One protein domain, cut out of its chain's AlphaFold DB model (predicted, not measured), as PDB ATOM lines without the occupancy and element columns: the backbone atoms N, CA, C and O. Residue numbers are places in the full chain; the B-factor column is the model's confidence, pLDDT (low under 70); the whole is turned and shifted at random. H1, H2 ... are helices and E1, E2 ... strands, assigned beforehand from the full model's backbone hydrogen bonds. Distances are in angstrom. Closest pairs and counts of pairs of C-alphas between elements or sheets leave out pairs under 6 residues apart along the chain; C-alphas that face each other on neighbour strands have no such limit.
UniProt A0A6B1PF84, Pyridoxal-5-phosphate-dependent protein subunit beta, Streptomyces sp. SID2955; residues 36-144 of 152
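What this domain is: This is residues 36 to 144 of the 152 residues of the protein "Pyridoxal-5-phosphate-dependent protein subunit beta" of Streptomyces sp. SID2955 (UniProt A0A6B1PF84). Two longer helices, H1 and H2, form the core: they stand nearly at a right angle, and H2 packs on H1 with its residues 61 to 68 while the rest of H2 reaches away. A small ribbon of two short strands, E1 and E2, lies close to H2, and the short helix H5 lies beyond it at one far end of the domain, while the short helices H3 and H4 lie towards the other end; long links run between these parts, and residues 75 to 81 stick out. The printed part has 109 residues, in the order E1, H1, H2, H3, H4, E2, H5, and the two strands are antiparallel. The class is mostly helix, with 53 residues, under half, in named elements. The whole is compact, with a radius of gyration of the C-alphas of 14.9 A and spans of 42 by 35 by 22 A.

How they stand to each other: E1, residues 36 to 38, is the antiparallel neighbour of E2, residues 130 to 133; N 36 and O 132 are 3.0 A apart and N 38 and O 130 are 2.9 A apart, both within hydrogen-bond range. Residues 117 to 118 pair in parallel with residues 130 to 131 of E2. H1, residues 41 to 55, touches H2, residues 61 to 76, with residues 61 to 68 of H2 alone; the closest C-alphas are those of Thr 48 and Gly 64, 3.7 A apart. Their lines are about perpendicular, but only just, at 71 degrees. The closest C-alphas of E1 and H2 are those of His 37 and Val 69, 7.4 A apart. H3, residues 90 to 93, is close to H2 but not clearly touching it, with the C-alphas of Pro 61 and Gly 90 closest at 7.7 A. H4, residues 100 to 104, is apart from H1, but only just, with the closest C-alphas 8.4 A apart. H5, residues 139 to 144, touches no helix. In H1, H2, H4 and H5 every O i to N i+4 pair is within hydrogen-bond range; H3 is too short for such a pair.

Where its parts are: E1 begins at C-alpha 36, at (22.441, -9.114, 16.137), and is 6.8 A long from first to last C-alpha. H1 is 20.8 A long and H2 23.4 A, ending at C-alpha 76, at (12.114, -20.854, 20.691). E2 measures 10.5 A. H5 is 8.0 A long and ends at C-alpha 144, at (31.372, -5.430, 2.278).

The domain as a whole: The C-alphas of Ala 56 and Gly 144, 43.7 A apart, are the two farthest apart. The printed part has no cut. The links from H2 to H3, 13 residues, and from H4 to E2, 25 residues, are long. The mean pLDDT of the printed part is 96.6, and no printed residue is under 70.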
ATOM      1  N   ILE A  36      22.635 -10.514  15.756       98.06
ATOM      2  CA  ILE A  36      22.441  -9.114  16.137       98.06
ATOM      3  C   ILE A  36      20.965  -8.767  16.055       98.06
ATOM      4  O   ILE A  36      20.289  -9.080  15.077       98.06
ATOM      5  N   HIS A  37      20.488  -8.081  17.092       98.44
ATOM      6  CA  HIS A  37      19.142  -7.539  17.167       98.44
ATOM      7  C   HIS A  37      19.182  -6.015  17.298       98.44
ATOM      8  O   HIS A  37      19.864  -5.459  18.165       98.44
ATOM      9  N   TRP A  38      18.388  -5.320  16.486       97.94
ATOM     10  CA  TRP A  38      18.188  -3.878  16.597       97.94
ATOM     11  C   TRP A  38      16.771  -3.599  17.073       97.94
ATOM     12  O   TRP A  38      15.834  -3.609  16.289       97.94
ATOM     13  N   CYS A  39      16.613  -3.331  18.366       97.75
ATOM     14  CA  CYS A  39      15.337  -2.895  18.935       97.75
ATOM     15  C   CYS A  39      15.186  -1.379  18.788       97.75
ATOM     16  O   CYS A  39      16.136  -0.638  19.077       97.75
ATOM     17  N   THR A  40      14.010  -0.917  18.364       97.19
ATOM     18  CA  THR A  40      13.674   0.512  18.389       97.19
ATOM     19  C   THR A  40      13.444   0.987  19.825       97.19
ATOM     20  O   THR A  40      13.276   0.192  20.753       97.19
ATOM     21  N   ALA A  41      13.405   2.309  20.020       97.25
ATOM     22  CA  ALA A  41      13.090   2.881  21.325       97.25
ATOM     23  C   ALA A  41      11.683   2.491  21.805       97.25
ATOM     24  O   ALA A  41      11.547   2.066  22.945       97.25
ATOM     25  N   ALA A  42      10.665   2.572  20.938       97.56
ATOM     26  CA  ALA A  42       9.287   2.226  21.296       97.56
ATOM     27  C   ALA A  42       9.174   0.772  21.789       97.56
ATOM     28  O   ALA A  42       8.561   0.501  22.818       97.56
ATOM     29  N   GLU A  43       9.839  -0.162  21.111       98.12
ATOM     30  CA  GLU A  43       9.787  -1.583  21.466       98.12
ATOM     31  C   GLU A  43      10.575  -1.889  22.737       98.12
ATOM     32  O   GLU A  43      10.102  -2.646  23.583       98.12
ATOM     33  N   ALA A  44      11.749  -1.268  22.910       98.31
ATOM     34  CA  ALA A  44      12.513  -1.365  24.149       98.31
ATOM     35  C   ALA A  44      11.705  -0.822  25.338       98.31
ATOM     36  O   ALA A  44      11.669  -1.440  26.401       98.31
ATOM     37  N   PHE A  45      11.004   0.297  25.155       98.44
ATOM     38  CA  PHE A  45      10.168   0.930  26.174       98.44
ATOM     39  C   PHE A  45       8.966   0.064  26.546       98.44
ATOM     40  O   PHE A  45       8.752  -0.233  27.724       98.44
ATOM     41  N   ALA A  46       8.242  -0.440  25.548       98.44
ATOM     42  CA  ALA A  46       7.141  -1.369  25.762       98.44
ATOM     43  C   ALA A  46       7.611  -2.655  26.473       98.44
ATOM     44  O   ALA A  46       6.964  -3.131  27.409       98.44
ATOM     45  N   ALA A  47       8.781  -3.184  26.099       98.56
ATOM     46  CA  ALA A  47       9.379  -4.349  26.744       98.56
ATOM     47  C   ALA A  47       9.867  -4.074  28.177       98.56
ATOM     48  O   ALA A  47       9.763  -4.957  29.022       98.56
ATOM     49  N   THR A  48      10.328  -2.857  28.479       98.56
ATOM     50  CA  THR A  48      10.710  -2.428  29.841       98.56
ATOM     51  C   THR A  48       9.511  -2.485  30.782       98.56
ATOM     52  O   THR A  48       9.575  -3.049  31.874       98.56
ATOM     53  N   ARG A  49       8.370  -1.956  30.330       98.44
ATOM     54  CA  ARG A  49       7.123  -1.991  31.101       98.44
ATOM     55  C   ARG A  49       6.567  -3.405  31.219       98.44
ATOM     56  O   ARG A  49       6.045  -3.768  32.271       98.44
ATOM     57  N   LEU A  50       6.696  -4.219  30.168       98.44
ATOM     58  CA  LEU A  50       6.329  -5.633  30.222       98.44
ATOM     59  C   LEU A  50       7.180  -6.398  31.241       98.44
ATOM     60  O   LEU A  50       6.599  -7.123  32.041       98.44
ATOM     61  N   LEU A  51       8.505  -6.209  31.239       98.50
ATOM     62  CA  LEU A  51       9.430  -6.802  32.211       98.50
ATOM     63  C   LEU A  51       8.985  -6.482  33.640       98.50
ATOM     64  O   LEU A  51       8.835  -7.386  34.462       98.50
ATOM     65  N   HIS A  52       8.717  -5.205  33.916       98.31
ATOM     66  CA  HIS A  52       8.268  -4.782  35.235       98.31
ATOM     67  C   HIS A  52       6.939  -5.437  35.624       98.31
ATOM     68  O   HIS A  52       6.828  -6.023  36.696       98.31
ATOM     69  N   ARG A  53       5.952  -5.422  34.724       97.94
ATOM     70  CA  ARG A  53       4.639  -6.031  34.975       97.94
ATOM     71  C   ARG A  53       4.687  -7.545  35.183       97.94
ATOM     72  O   ARG A  53       3.851  -8.065  35.911       97.94
ATOM     73  N   SER A  54       5.590  -8.256  34.510       97.50
ATOM     74  CA  SER A  54       5.631  -9.724  34.536       97.50
ATOM     75  C   SER A  54       6.537 -10.295  35.626       97.50
ATOM     76  O   SER A  54       6.350 -11.445  36.013       97.50
ATOM     77  N   THR A  55       7.510  -9.520  36.113       97.50
ATOM     78  CA  THR A  55       8.544 -10.011  37.046       97.50
ATOM     79  C   THR A  55       8.763  -9.130  38.277       97.50
ATOM     80  O   THR A  55       9.588  -9.470  39.119       97.50
ATOM     81  N   ALA A  56       8.080  -7.985  38.374       97.75
ATOM     82  CA  ALA A  56       8.319  -6.929  39.365       97.75
ATOM     83  C   ALA A  56       9.732  -6.304  39.334       97.75
ATOM     84  O   ALA A  56      10.049  -5.455  40.166       97.75
ATOM     85  N   LEU A  57      10.573  -6.638  38.347       98.31
ATOM     86  CA  LEU A  57      11.885  -6.019  38.176       98.31
ATOM     87  C   LEU A  57      11.737  -4.584  37.657       98.31
ATOM     88  O   LEU A  57      11.187  -4.340  36.584       98.31
ATOM     89  N   PHE A  58      12.229  -3.617  38.427       98.25
ATOM     90  CA  PHE A  58      12.184  -2.195  38.088       98.25
ATOM     91  C   PHE A  58      13.514  -1.752  37.469       98.25
ATOM     92  O   PHE A  58      14.475  -1.471  38.181       98.25
ATOM     93  N   GLN A  59      13.591  -1.747  36.137       98.50
ATOM     94  CA  GLN A  59      14.847  -1.687  35.380       98.50
ATOM     95  C   GLN A  59      14.799  -0.639  34.262       98.50
ATOM     96  O   GLN A  59      13.725  -0.223  33.830       98.50
ATOM     97  N   GLY A  60      15.964  -0.211  33.788       98.44
ATOM     98  CA  GLY A  60      16.088   0.782  32.733       98.44
ATOM     99  C   GLY A  60      15.730   0.271  31.329       98.44
ATOM    100  O   GLY A  60      15.565  -0.931  31.093       98.44
ATOM    101  N   PRO A  61      15.630   1.173  30.338       98.00
ATOM    102  CA  PRO A  61      15.168   0.823  29.000       98.00
ATOM    103  C   PRO A  61      16.058  -0.146  28.214       98.00
ATOM    104  O   PRO A  61      15.584  -0.879  27.345       98.00
ATOM    105  N   THR A  62      17.362  -0.151  28.500       98.12
ATOM    106  CA  THR A  62      18.314  -1.071  27.863       98.12
ATOM    107  C   THR A  62      18.075  -2.511  28.334       98.12
ATOM    108  O   THR A  62      18.101  -3.432  27.516       98.12
ATOM    109  N   SER A  63      17.700  -2.685  29.605       98.50
ATOM    110  CA  SER A  63      17.197  -3.936  30.176       98.50
ATOM    111  C   SER A  63      15.921  -4.405  29.476       98.50
ATOM    112  O   SER A  63      15.779  -5.590  29.192       98.50
ATOM    113  N   GLY A  64      15.015  -3.489  29.115       98.38
ATOM    114  CA  GLY A  64      13.833  -3.815  28.312       98.38
ATOM    115  C   GLY A  64      14.169  -4.348  26.918       98.38
ATOM    116  O   GLY A  64      13.598  -5.352  26.493       98.38
ATOM    117  N   ALA A  65      15.134  -3.735  26.222       98.56
ATOM    118  CA  ALA A  65      15.615  -4.241  24.933       98.56
ATOM    119  C   ALA A  65      16.233  -5.647  25.060       98.56
ATOM    120  O   ALA A  65      15.922  -6.533  24.265       98.56
ATOM    121  N   ALA A  66      17.061  -5.873  26.084       98.50
ATOM    122  CA  ALA A  66      17.660  -7.180  26.350       98.50
ATOM    123  C   ALA A  66      16.595  -8.238  26.701       98.50
ATOM    124  O   ALA A  66      16.613  -9.348  26.167       98.50
ATOM    125  N   TYR A  67      15.614  -7.876  27.533       98.50
ATOM    126  CA  TYR A  67      14.489  -8.735  27.901       98.50
ATOM    127  C   TYR A  67      13.610  -9.106  26.701       98.50
ATOM    128  O   TYR A  67      13.176 -10.254  26.599       98.50
ATOM    129  N   LEU A  68      13.365  -8.174  25.772       98.62
ATOM    130  CA  LEU A  68      12.610  -8.441  24.544       98.62
ATOM    131  C   LEU A  68      13.230  -9.597  23.750       98.62
ATOM    132  O   LEU A  68      12.536 -10.555  23.401       98.62
ATOM    133  N   VAL A  69      14.543  -9.522  23.519       98.62
ATOM    134  CA  VAL A  69      15.297 -10.546  22.789       98.62
ATOM    135  C   VAL A  69      15.336 -11.854  23.575       98.62
ATOM    136  O   VAL A  69      15.003 -12.902  23.024       98.62
ATOM    137  N   ALA A  70      15.659 -11.798  24.871       98.38
ATOM    138  CA  ALA A  70      15.748 -12.980  25.725       98.38
ATOM    139  C   ALA A  70      14.418 -13.746  25.803       98.38
ATOM    140  O   ALA A  70      14.407 -14.969  25.664       98.38
ATOM    141  N   ARG A  71      13.284 -13.043  25.954       97.75
ATOM    142  CA  ARG A  71      11.940 -13.647  25.991       97.75
ATOM    143  C   ARG A  71      11.628 -14.403  24.703       97.75
ATOM    144  O   ARG A  71      11.130 -15.525  24.749       97.75
ATOM    145  N   TRP A  72      11.899 -13.792  23.553       98.31
ATOM    146  CA  TRP A  72      11.681 -14.434  22.258       98.31
ATOM    147  C   TRP A  72      12.595 -15.641  22.052       98.31
ATOM    148  O   TRP A  72      12.115 -16.691  21.622       98.31
ATOM    149  N   TRP A  73      13.876 -15.510  22.401       98.25
ATOM    150  CA  TRP A  73      14.851 -16.582  22.232       98.25
ATOM    151  C   TRP A  73      14.518 -17.782  23.129       98.25
ATOM    152  O   TRP A  73      14.491 -18.909  22.639       98.25
ATOM    153  N   ALA A  74      14.158 -17.545  24.398       97.69
ATOM    154  CA  ALA A  74      13.763 -18.586  25.353       97.69
ATOM    155  C   ALA A  74      12.545 -19.392  24.879       97.69
ATOM    156  O   ALA A  74      12.544 -20.615  24.948       97.69
ATOM    157  N   ARG A  75      11.517 -18.731  24.326       97.25
ATOM    158  CA  ARG A  75      10.331 -19.432  23.795       97.25
ATOM    159  C   ARG A  75      10.636 -20.353  22.618       97.25
ATOM    160  O   ARG A  75       9.885 -21.289  22.377       97.25
ATOM    161  N   ARG A  76      11.692 -20.060  21.857       97.50
ATOM    162  CA  ARG A  76      12.114 -20.854  20.691       97.50
ATOM    163  C   ARG A  76      13.074 -21.980  21.059       97.50
ATOM    164  O   ARG A  76      13.257 -22.887  20.258       97.50
ATOM    165  N   HIS A  77      13.648 -21.927  22.256       97.81
ATOM    166  CA  HIS A  77      14.601 -22.906  22.765       97.81
ATOM    167  C   HIS A  77      14.178 -23.318  24.183       97.81
ATOM    168  O   HIS A  77      14.850 -22.951  25.147       97.81
ATOM    169  N   PRO A  78      13.048 -24.037  24.330       96.75
ATOM    170  CA  PRO A  78      12.461 -24.340  25.639       96.75
ATOM    171  C   PRO A  78      13.389 -25.151  26.557       96.75
ATOM    172  O   PRO A  78      13.278 -25.046  27.775       96.75
ATOM    173  N   ASP A  79      14.332 -25.902  25.984       97.50
ATOM    174  CA  ASP A  79      15.301 -26.716  26.727       97.50
ATOM    175  C   ASP A  79      16.582 -25.949  27.107       97.50
ATOM    176  O   ASP A  79      17.448 -26.468  27.814       97.50
ATOM    177  N   ALA A  80      16.735 -24.708  26.637       97.19
ATOM    178  CA  ALA A  80      17.928 -23.908  26.869       97.19
ATOM    179  C   ALA A  80      17.783 -22.997  28.094       97.19
ATOM    180  O   ALA A  80      16.739 -22.400  28.358       97.19
ATOM    181  N   ARG A  81      18.888 -22.814  28.827       97.88
ATOM    182  CA  ARG A  81      18.975 -21.805  29.887       97.88
ATOM    183  C   ARG A  81      19.409 -20.469  29.292       97.88
ATOM    184  O   ARG A  81      20.524 -20.348  28.794       97.88
ATOM    185  N   VAL A  82      18.546 -19.462  29.395       97.56
ATOM    186  CA  VAL A  82      18.810 -18.103  28.900       97.56
ATOM    187  C   VAL A  82      19.227 -17.197  30.049       97.56
ATOM    188  O   VAL A  82      18.535 -17.114  31.060       97.56
ATOM    189  N   VAL A  83      20.349 -16.499  29.880       98.25
ATOM    190  CA  VAL A  83      20.843 -15.485  30.819       98.25
ATOM    191  C   VAL A  83      20.760 -14.119  30.146       98.25
ATOM    192  O   VAL A  83      21.113 -13.979  28.977       98.25
ATOM    193  N   VAL A  84      20.289 -13.110  30.879       97.81
ATOM    194  CA  VAL A  84      20.156 -11.730  30.398       97.81
ATOM    195  C   VAL A  84      20.744 -10.761  31.421       97.81
ATOM    196  O   VAL A  84      20.568 -10.944  32.623       97.81
ATOM    197  N   MET A  85      21.446  -9.736  30.942       97.88
ATOM    198  CA  MET A  85      22.005  -8.667  31.773       97.88
ATOM    199  C   MET A  85      21.079  -7.450  31.759       97.88
ATOM    200  O   MET A  85      20.646  -7.018  30.690       97.88
ATOM    201  N   LEU A  86      20.793  -6.906  32.943       98.06
ATOM    202  CA  LEU A  86      19.928  -5.743  33.158       98.06
ATOM    203  C   LEU A  86      20.803  -4.634  33.779       98.06
ATOM    204  O   LEU A  86      21.111  -4.732  34.965       98.06
ATOM    205  N   PRO A  87      21.317  -3.674  32.983       96.88
ATOM    206  CA  PRO A  87      22.453  -2.847  33.404       96.88
ATOM    207  C   PRO A  87      22.174  -1.827  34.513       96.88
ATOM    208  O   PRO A  87      23.107  -1.455  35.222       96.88
ATOM    209  N   ASP A  88      20.941  -1.329  34.631       96.81
ATOM    210  CA  ASP A  88      20.571  -0.300  35.603       96.81
ATOM    211  C   ASP A  88      19.087  -0.322  35.989       96.81
ATOM    212  O   ASP A  88      18.240  -0.854  35.266       96.81
ATOM    213  N   GLU A  89      18.765   0.279  37.138       96.88
ATOM    214  CA  GLU A  89      17.411   0.289  37.687       96.88
ATOM    215  C   GLU A  89      16.510   1.390  37.099       96.88
ATOM    216  O   GLU A  89      16.946   2.439  36.621       96.88
ATOM    217  N   GLY A  90      15.198   1.177  37.211       97.25
ATOM    218  CA  GLY A  90      14.170   2.013  36.588       97.25
ATOM    219  C   GLY A  90      14.004   3.421  37.174       97.25
ATOM    220  O   GLY A  90      13.386   4.268  36.533       97.25
ATOM    221  N   HIS A  91      14.552   3.708  38.362       96.62
ATOM    222  CA  HIS A  91      14.280   4.959  39.096       96.62
ATOM    223  C   HIS A  91      14.704   6.213  38.322       96.62
ATOM    224  O   HIS A  91      14.082   7.262  38.453       96.62
ATOM    225  N   ARG A  92      15.717   6.096  37.458       95.00
ATOM    226  CA  ARG A  92      16.202   7.183  36.591       95.00
ATOM    227  C   ARG A  92      15.244   7.524  35.448       95.00
ATOM    228  O   ARG A  92      15.464   8.502  34.740       95.00
ATOM    229  N   TYR A  93      14.219   6.702  35.241       97.44
ATOM    230  CA  TYR A  93      13.361   6.724  34.064       97.44
ATOM    231  C   TYR A  93      11.876   6.904  34.396       97.44
ATOM    232  O   TYR A  93      11.041   6.721  33.505       97.44
ATOM    233  N   LEU A  94      11.551   7.277  35.642       97.56
ATOM    234  CA  LEU A  94      10.180   7.514  36.111       97.56
ATOM    235  C   LEU A  94       9.429   8.491  35.200       97.56
ATOM    236  O   LEU A  94       8.398   8.127  34.648       97.56
ATOM    237  N   ASP A  95      10.027   9.649  34.922       97.25
ATOM    238  CA  ASP A  95       9.428  10.707  34.092       97.25
ATOM    239  C   ASP A  95       9.604  10.467  32.576       97.25
ATOM    240  O   ASP A  95       9.552  11.393  31.763       97.25
ATOM    241  N   THR A  96       9.921   9.228  32.173       96.81
ATOM    242  CA  THR A  96      10.144   8.854  30.766       96.81
ATOM    243  C   THR A  96       9.426   7.556  30.395       96.81
ATOM    244  O   THR A  96       8.226   7.560  30.158       96.81
ATOM    245  N   VAL A  97      10.131   6.422  30.331       97.31
ATOM    246  CA  VAL A  97       9.598   5.116  29.913       97.31
ATOM    247  C   VAL A  97       8.460   4.615  30.806       97.31
ATOM    248  O   VAL A  97       7.655   3.799  30.365       97.31
ATOM    249  N   TYR A  98       8.401   5.082  32.053       98.00
ATOM    250  CA  TYR A  98       7.354   4.737  33.010       98.00
ATOM    251  C   TYR A  98       6.196   5.750  33.038       98.00
ATOM    252  O   TYR A  98       5.190   5.472  33.687       98.00
ATOM    253  N   ASP A  99       6.290   6.856  32.295       98.06
ATOM    254  CA  ASP A  99       5.252   7.884  32.177       98.06
ATOM    255  C   ASP A  99       4.445   7.700  30.874       98.06
ATOM    256  O   ASP A  99       4.951   7.829  29.752       98.06
ATOM    257  N   ASP A 100       3.152   7.406  31.027       98.12
ATOM    258  CA  ASP A 100       2.212   7.225  29.918       98.12
ATOM    259  C   ASP A 100       2.034   8.487  29.063       98.12
ATOM    260  O   ASP A 100       1.980   8.393  27.832       98.12
ATOM    261  N   ALA A 101       1.979   9.667  29.682       98.06
ATOM    262  CA  ALA A 101       1.838  10.931  28.969       98.06
ATOM    263  C   ALA A 101       3.103  11.238  28.163       98.06
ATOM    264  O   ALA A 101       3.022  11.651  27.000       98.06
ATOM    265  N   TRP A 102       4.279  10.967  28.739       97.69
ATOM    266  CA  TRP A 102       5.559  11.137  28.052       97.69
ATOM    267  C   TRP A 102       5.674  10.253  26.803       97.69
ATOM    268  O   TRP A 102       6.137  10.730  25.756       97.69
ATOM    269  N   LEU A 103       5.237   8.991  26.903       98.06
ATOM    270  CA  LEU A 103       5.211   8.034  25.793       98.06
ATOM    271  C   LEU A 103       4.205   8.440  24.712       98.06
ATOM    272  O   LEU A 103       4.553   8.449  23.527       98.06
ATOM    273  N   ALA A 104       2.979   8.797  25.109       97.44
ATOM    274  CA  ALA A 104       1.917   9.199  24.192       97.44
ATOM    275  C   ALA A 104       2.307  10.451  23.392       97.44
ATOM    276  O   ALA A 104       2.217  10.449  22.165       97.44
ATOM    277  N   ALA A 105       2.854  11.472  24.061       97.62
ATOM    278  CA  ALA A 105       3.309  12.712  23.428       97.62
ATOM    279  C   ALA A 105       4.422  12.508  22.380       97.62
ATOM    280  O   ALA A 105       4.685  13.396  21.573       97.62
ATOM    281  N   ARG A 106       5.098  11.353  22.391       96.75
ATOM    282  CA  ARG A 106       6.197  11.015  21.473       96.75
ATOM    283  C   ARG A 106       5.840   9.924  20.466       96.75
ATOM    284  O   ARG A 106       6.706   9.546  19.682       96.75
ATOM    285  N   GLY A 107       4.612   9.402  20.494       96.50
ATOM    286  CA  GLY A 107       4.214   8.265  19.659       96.50
ATOM    287  C   GLY A 107       5.006   6.988  19.968       96.50
ATOM    288  O   GLY A 107       5.287   6.207  19.067       96.50
ATOM    289  N   LEU A 108       5.418   6.801  21.228       96.38
ATOM    290  CA  LEU A 108       6.229   5.658  21.682       96.38
ATOM    291  C   LEU A 108       5.423   4.647  22.508       96.38
ATOM    292  O   LEU A 108       5.983   3.666  22.998       96.38
ATOM    293  N   ALA A 109       4.126   4.897  22.690       93.62
ATOM    294  CA  ALA A 109       3.216   3.970  23.342       93.62
ATOM    295  C   ALA A 109       2.905   2.777  22.424       93.62
ATOM    296  O   ALA A 109       2.766   2.932  21.211       93.62
ATOM    297  N   GLY A 110       2.772   1.587  23.007       92.81
ATOM    298  CA  GLY A 110       2.447   0.375  22.264       92.81
ATOM    299  C   GLY A 110       2.770  -0.898  23.038       92.81
ATOM    300  O   GLY A 110       3.183  -0.859  24.199       92.81
ATOM    301  N   ALA A 111       2.581  -2.033  22.372       93.38
ATOM    302  CA  ALA A 111       2.991  -3.343  22.860       93.38
ATOM    303  C   ALA A 111       4.302  -3.769  22.183       93.38
ATOM    304  O   ALA A 111       4.517  -3.435  21.014       93.38
ATOM    305  N   PRO A 112       5.182  -4.511  22.876       92.81
ATOM    306  CA  PRO A 112       6.367  -5.042  22.228       92.81
ATOM    307  C   PRO A 112       5.962  -6.140  21.227       92.81
ATOM    308  O   PRO A 112       5.128  -6.982  21.569       92.81
ATOM    309  N   PRO A 113       6.560  -6.187  20.025       94.56
ATOM    310  CA  PRO A 113       6.327  -7.267  19.070       94.56
ATOM    311  C   PRO A 113       6.708  -8.634  19.653       94.56
ATOM    312  O   PRO A 113       7.568  -8.753  20.531       94.56
ATOM    313  N   GLU A 114       6.076  -9.690  19.142       95.56
ATOM    314  CA  GLU A 114       6.345 -11.060  19.590       95.56
ATOM    315  C   GLU A 114       7.543 -11.714  18.893       95.56
ATOM    316  O   GLU A 114       8.110 -12.674  19.420       95.56
ATOM    317  N   GLN A 115       7.946 -11.199  17.731       97.56
ATOM    318  CA  GLN A 115       9.056 -11.719  16.937       97.56
ATOM    319  C   GLN A 115       9.765 -10.591  16.173       97.56
ATOM    320  O   GLN A 115       9.102  -9.620  15.797       97.56
ATOM    321  N   PRO A 116      11.084 -10.705  15.935       98.12
ATOM    322  CA  PRO A 116      11.814  -9.746  15.124       98.12
ATOM    323  C   PRO A 116      11.510  -9.935  13.635       98.12
ATOM    324  O   PRO A 116      11.238 -11.046  13.177       98.12
ATOM    325  N   LEU A 117      11.660  -8.858  12.870       97.81
ATOM    326  CA  LEU A 117      11.811  -8.915  11.421       97.81
ATOM    327  C   LEU A 117      13.204  -9.459  11.075       97.81
ATOM    328  O   LEU A 117      14.216  -8.862  11.443       97.81
ATOM    329  N   GLU A 118      13.273 -10.568  10.348       97.44
ATOM    330  CA  GLU A 118      14.540 -11.051   9.796       97.44
ATOM    331  C   GLU A 118      14.934 -10.198   8.587       97.44
ATOM    332  O   GLU A 118      14.152 -10.039   7.649       97.44
ATOM    333  N   VAL A 119      16.129  -9.604   8.630       96.12
ATOM    334  CA  VAL A 119      16.646  -8.755   7.548       96.12
ATOM    335  C   VAL A 119      17.757  -9.468   6.787       96.12
ATOM    336  O   VAL A 119      18.483 -10.282   7.349       96.12
ATOM    337  N   THR A 120      17.918  -9.138   5.507       93.25
ATOM    338  CA  THR A 120      19.028  -9.613   4.660       93.25
ATOM    339  C   THR A 120      20.132  -8.564   4.503       93.25
ATOM    340  O   THR A 120      21.280  -8.922   4.253       93.25
ATOM    341  N   GLU A 121      19.798  -7.285   4.705       91.25
ATOM    342  CA  GLU A 121      20.694  -6.124   4.630       91.25
ATOM    343  C   GLU A 121      20.942  -5.543   6.040       91.25
ATOM    344  O   GLU A 121      20.234  -4.630   6.467       91.25
ATOM    345  N   PRO A 122      21.932  -6.044   6.803       91.81
ATOM    346  CA  PRO A 122      22.145  -5.654   8.204       91.81
ATOM    347  C   PRO A 122      22.661  -4.224   8.393       91.81
ATOM    348  O   PRO A 122      22.665  -3.721   9.509       91.81
ATOM    349  N   THR A 123      23.124  -3.567   7.330       91.75
ATOM    350  CA  THR A 123      23.583  -2.170   7.364       91.75
ATOM    351  C   THR A 123      22.442  -1.173   7.160       91.75
ATOM    352  O   THR A 123      22.616   0.022   7.402       91.75
ATOM    353  N   ARG A 124      21.254  -1.644   6.755       92.38
ATOM    354  CA  ARG A 124      20.077  -0.810   6.520       92.38
ATOM    355  C   ARG A 124      19.148  -0.841   7.741       92.38
ATOM    356  O   ARG A 124      18.550  -1.879   8.023       92.38
ATOM    357  N   PRO A 125      18.950   0.292   8.444       93.12
ATOM    358  CA  PRO A 125      18.056   0.329   9.593       93.12
ATOM    359  C   PRO A 125      16.614  -0.038   9.231       93.12
ATOM    360  O   PRO A 125      16.020   0.557   8.332       93.12
ATOM    361  N   ALA A 126      16.037  -0.970   9.987       92.50
ATOM    362  CA  ALA A 126      14.604  -1.235   9.979       92.50
ATOM    363  C   ALA A 126      13.869  -0.285  10.941       92.50
ATOM    364  O   ALA A 126      14.419   0.146  11.957       92.50
ATOM    365  N   ALA A 127      12.604   0.010  10.632       93.06
ATOM    366  CA  ALA A 127      11.726   0.831  11.474       93.06
ATOM    367  C   ALA A 127      11.102   0.059  12.654       93.06
ATOM    368  O   ALA A 127      10.371   0.639  13.450       93.06
ATOM    369  N   VAL A 128      11.378  -1.240  12.744       95.75
ATOM    370  CA  VAL A 128      10.877  -2.175  13.758       95.75
ATOM    371  C   VAL A 128      12.035  -3.023  14.269       95.75
ATOM    372  O   VAL A 128      13.133  -2.996  13.706       95.75
ATOM    373  N   TRP A 129      11.781  -3.805  15.309       98.19
ATOM    374  CA  TRP A 129      12.720  -4.744  15.874       98.19
ATOM    375  C   TRP A 129      13.148  -5.724  14.797       98.19
ATOM    376  O   TRP A 129      12.343  -6.513  14.303       98.19
ATOM    377  N   SER A 130      14.427  -5.672  14.447       98.00
ATOM    378  CA  SER A 130      15.008  -6.540  13.437       98.00
ATOM    379  C   SER A 130      16.092  -7.443  14.005       98.00
ATOM    380  O   SER A 130      16.678  -7.165  15.057       98.00
ATOM    381  N   ARG A 131      16.348  -8.537  13.290       98.06
ATOM    382  CA  ARG A 131      17.372  -9.539  13.575       98.06
ATOM    383  C   ARG A 131      18.162  -9.851  12.311       98.06
ATOM    384  O   ARG A 131      17.580  -9.977  11.236       98.06
ATOM    385  N   TYR A 132      19.461 -10.070  12.474       97.94
ATOM    386  CA  TYR A 132      20.333 -10.638  11.453       97.94
ATOM    387  C   TYR A 132      21.192 -11.760  12.043       97.94
ATOM    388  O   TYR A 132      21.768 -11.604  13.125       97.94
ATOM    389  N   ALA A 133      21.308 -12.877  11.322       97.31
ATOM    390  CA  ALA A 133      22.225 -13.962  11.660       97.31
ATOM    391  C   ALA A 133      23.668 -13.527  11.358       97.31
ATOM    392  O   ALA A 133      24.144 -13.611  10.225       97.31
ATOM    393  N   TRP A 134      24.367 -13.012  12.366       97.31
ATOM    394  CA  TRP A 134      25.692 -12.419  12.210       97.31
ATOM    395  C   TRP A 134      26.773 -13.468  11.954       97.31
ATOM    396  O   TRP A 134      27.617 -13.278  11.079       97.31
ATOM    397  N   GLY A 135      26.701 -14.610  12.638       97.38
ATOM    398  CA  GLY A 135      27.536 -15.781  12.382       97.38
ATOM    399  C   GLY A 135      29.025 -15.545  12.623       97.38
ATOM    400  O   GLY A 135      29.839 -16.018  11.835       97.38
ATOM    401  N   ARG A 136      29.383 -14.780  13.665       97.81
ATOM    402  CA  ARG A 136      30.775 -14.541  14.094       97.81
ATOM    403  C   ARG A 136      31.685 -13.981  12.998       97.81
ATOM    404  O   ARG A 136      32.890 -14.227  12.970       97.81
ATOM    405  N   ARG A 137      31.105 -13.220  12.072       96.50
ATOM    406  CA  ARG A 137      31.829 -12.551  10.988       96.50
ATOM    407  C   ARG A 137      32.339 -11.188  11.453       96.50
ATOM    408  O   ARG A 137      31.734 -10.524  12.288       96.50
ATOM    409  N   SER A 138      33.452 -10.738  10.888       96.25
ATOM    410  CA  SER A 138      33.883  -9.347  11.050       96.25
ATOM    411  C   SER A 138      32.893  -8.392  10.375       96.25
ATOM    412  O   SER A 138      32.247  -8.751   9.387       96.25
ATOM    413  N   LEU A 139      32.826  -7.142  10.840       94.50
ATOM    414  CA  LEU A 139      31.990  -6.118  10.208       94.50
ATOM    415  C   LEU A 139      32.296  -5.952   8.708       94.50
ATOM    416  O   LEU A 139      31.370  -5.851   7.911       94.50
ATOM    417  N   ARG A 140      33.572  -6.015   8.298       93.06
ATOM    418  CA  ARG A 140      33.974  -5.943   6.879       93.06
ATOM    419  C   ARG A 140      33.383  -7.085   6.044       93.06
ATOM    420  O   ARG A 140      32.983  -6.862   4.908       93.06
ATOM    421  N   GLN A 141      33.317  -8.299   6.592       93.81
ATOM    422  CA  GLN A 141      32.727  -9.452   5.899       93.81
ATOM    423  C   GLN A 141      31.207  -9.336   5.756       93.81
ATOM    424  O   GLN A 141      30.647  -9.903   4.822       93.81
ATOM    425  N   VAL A 142      30.540  -8.632   6.675       92.25
ATOM    426  CA  VAL A 142      29.080  -8.459   6.662       92.25
ATOM    427  C   VAL A 142      28.652  -7.252   5.823       92.25
ATOM    428  O   VAL A 142      27.705  -7.348   5.051       92.25
ATOM    429  N   ALA A 143      29.349  -6.125   5.951       84.38
ATOM    430  CA  ALA A 143      29.008  -4.865   5.288       84.38
ATOM    431  C   ALA A 143      29.698  -4.666   3.921       84.38
ATOM    432  O   ALA A 143      29.391  -3.710   3.212       84.38
ATOM    433  N   GLY A 144      30.628  -5.545   3.536       75.75
ATOM    434  CA  GLY A 144      31.372  -5.430   2.278       75.75
ATOM    435  C   GLY A 144      32.257  -4.176   2.200       75.75
ATOM    436  O   GLY A 144      32.705  -3.641   3.216       75.75
TER     437      GLY A 144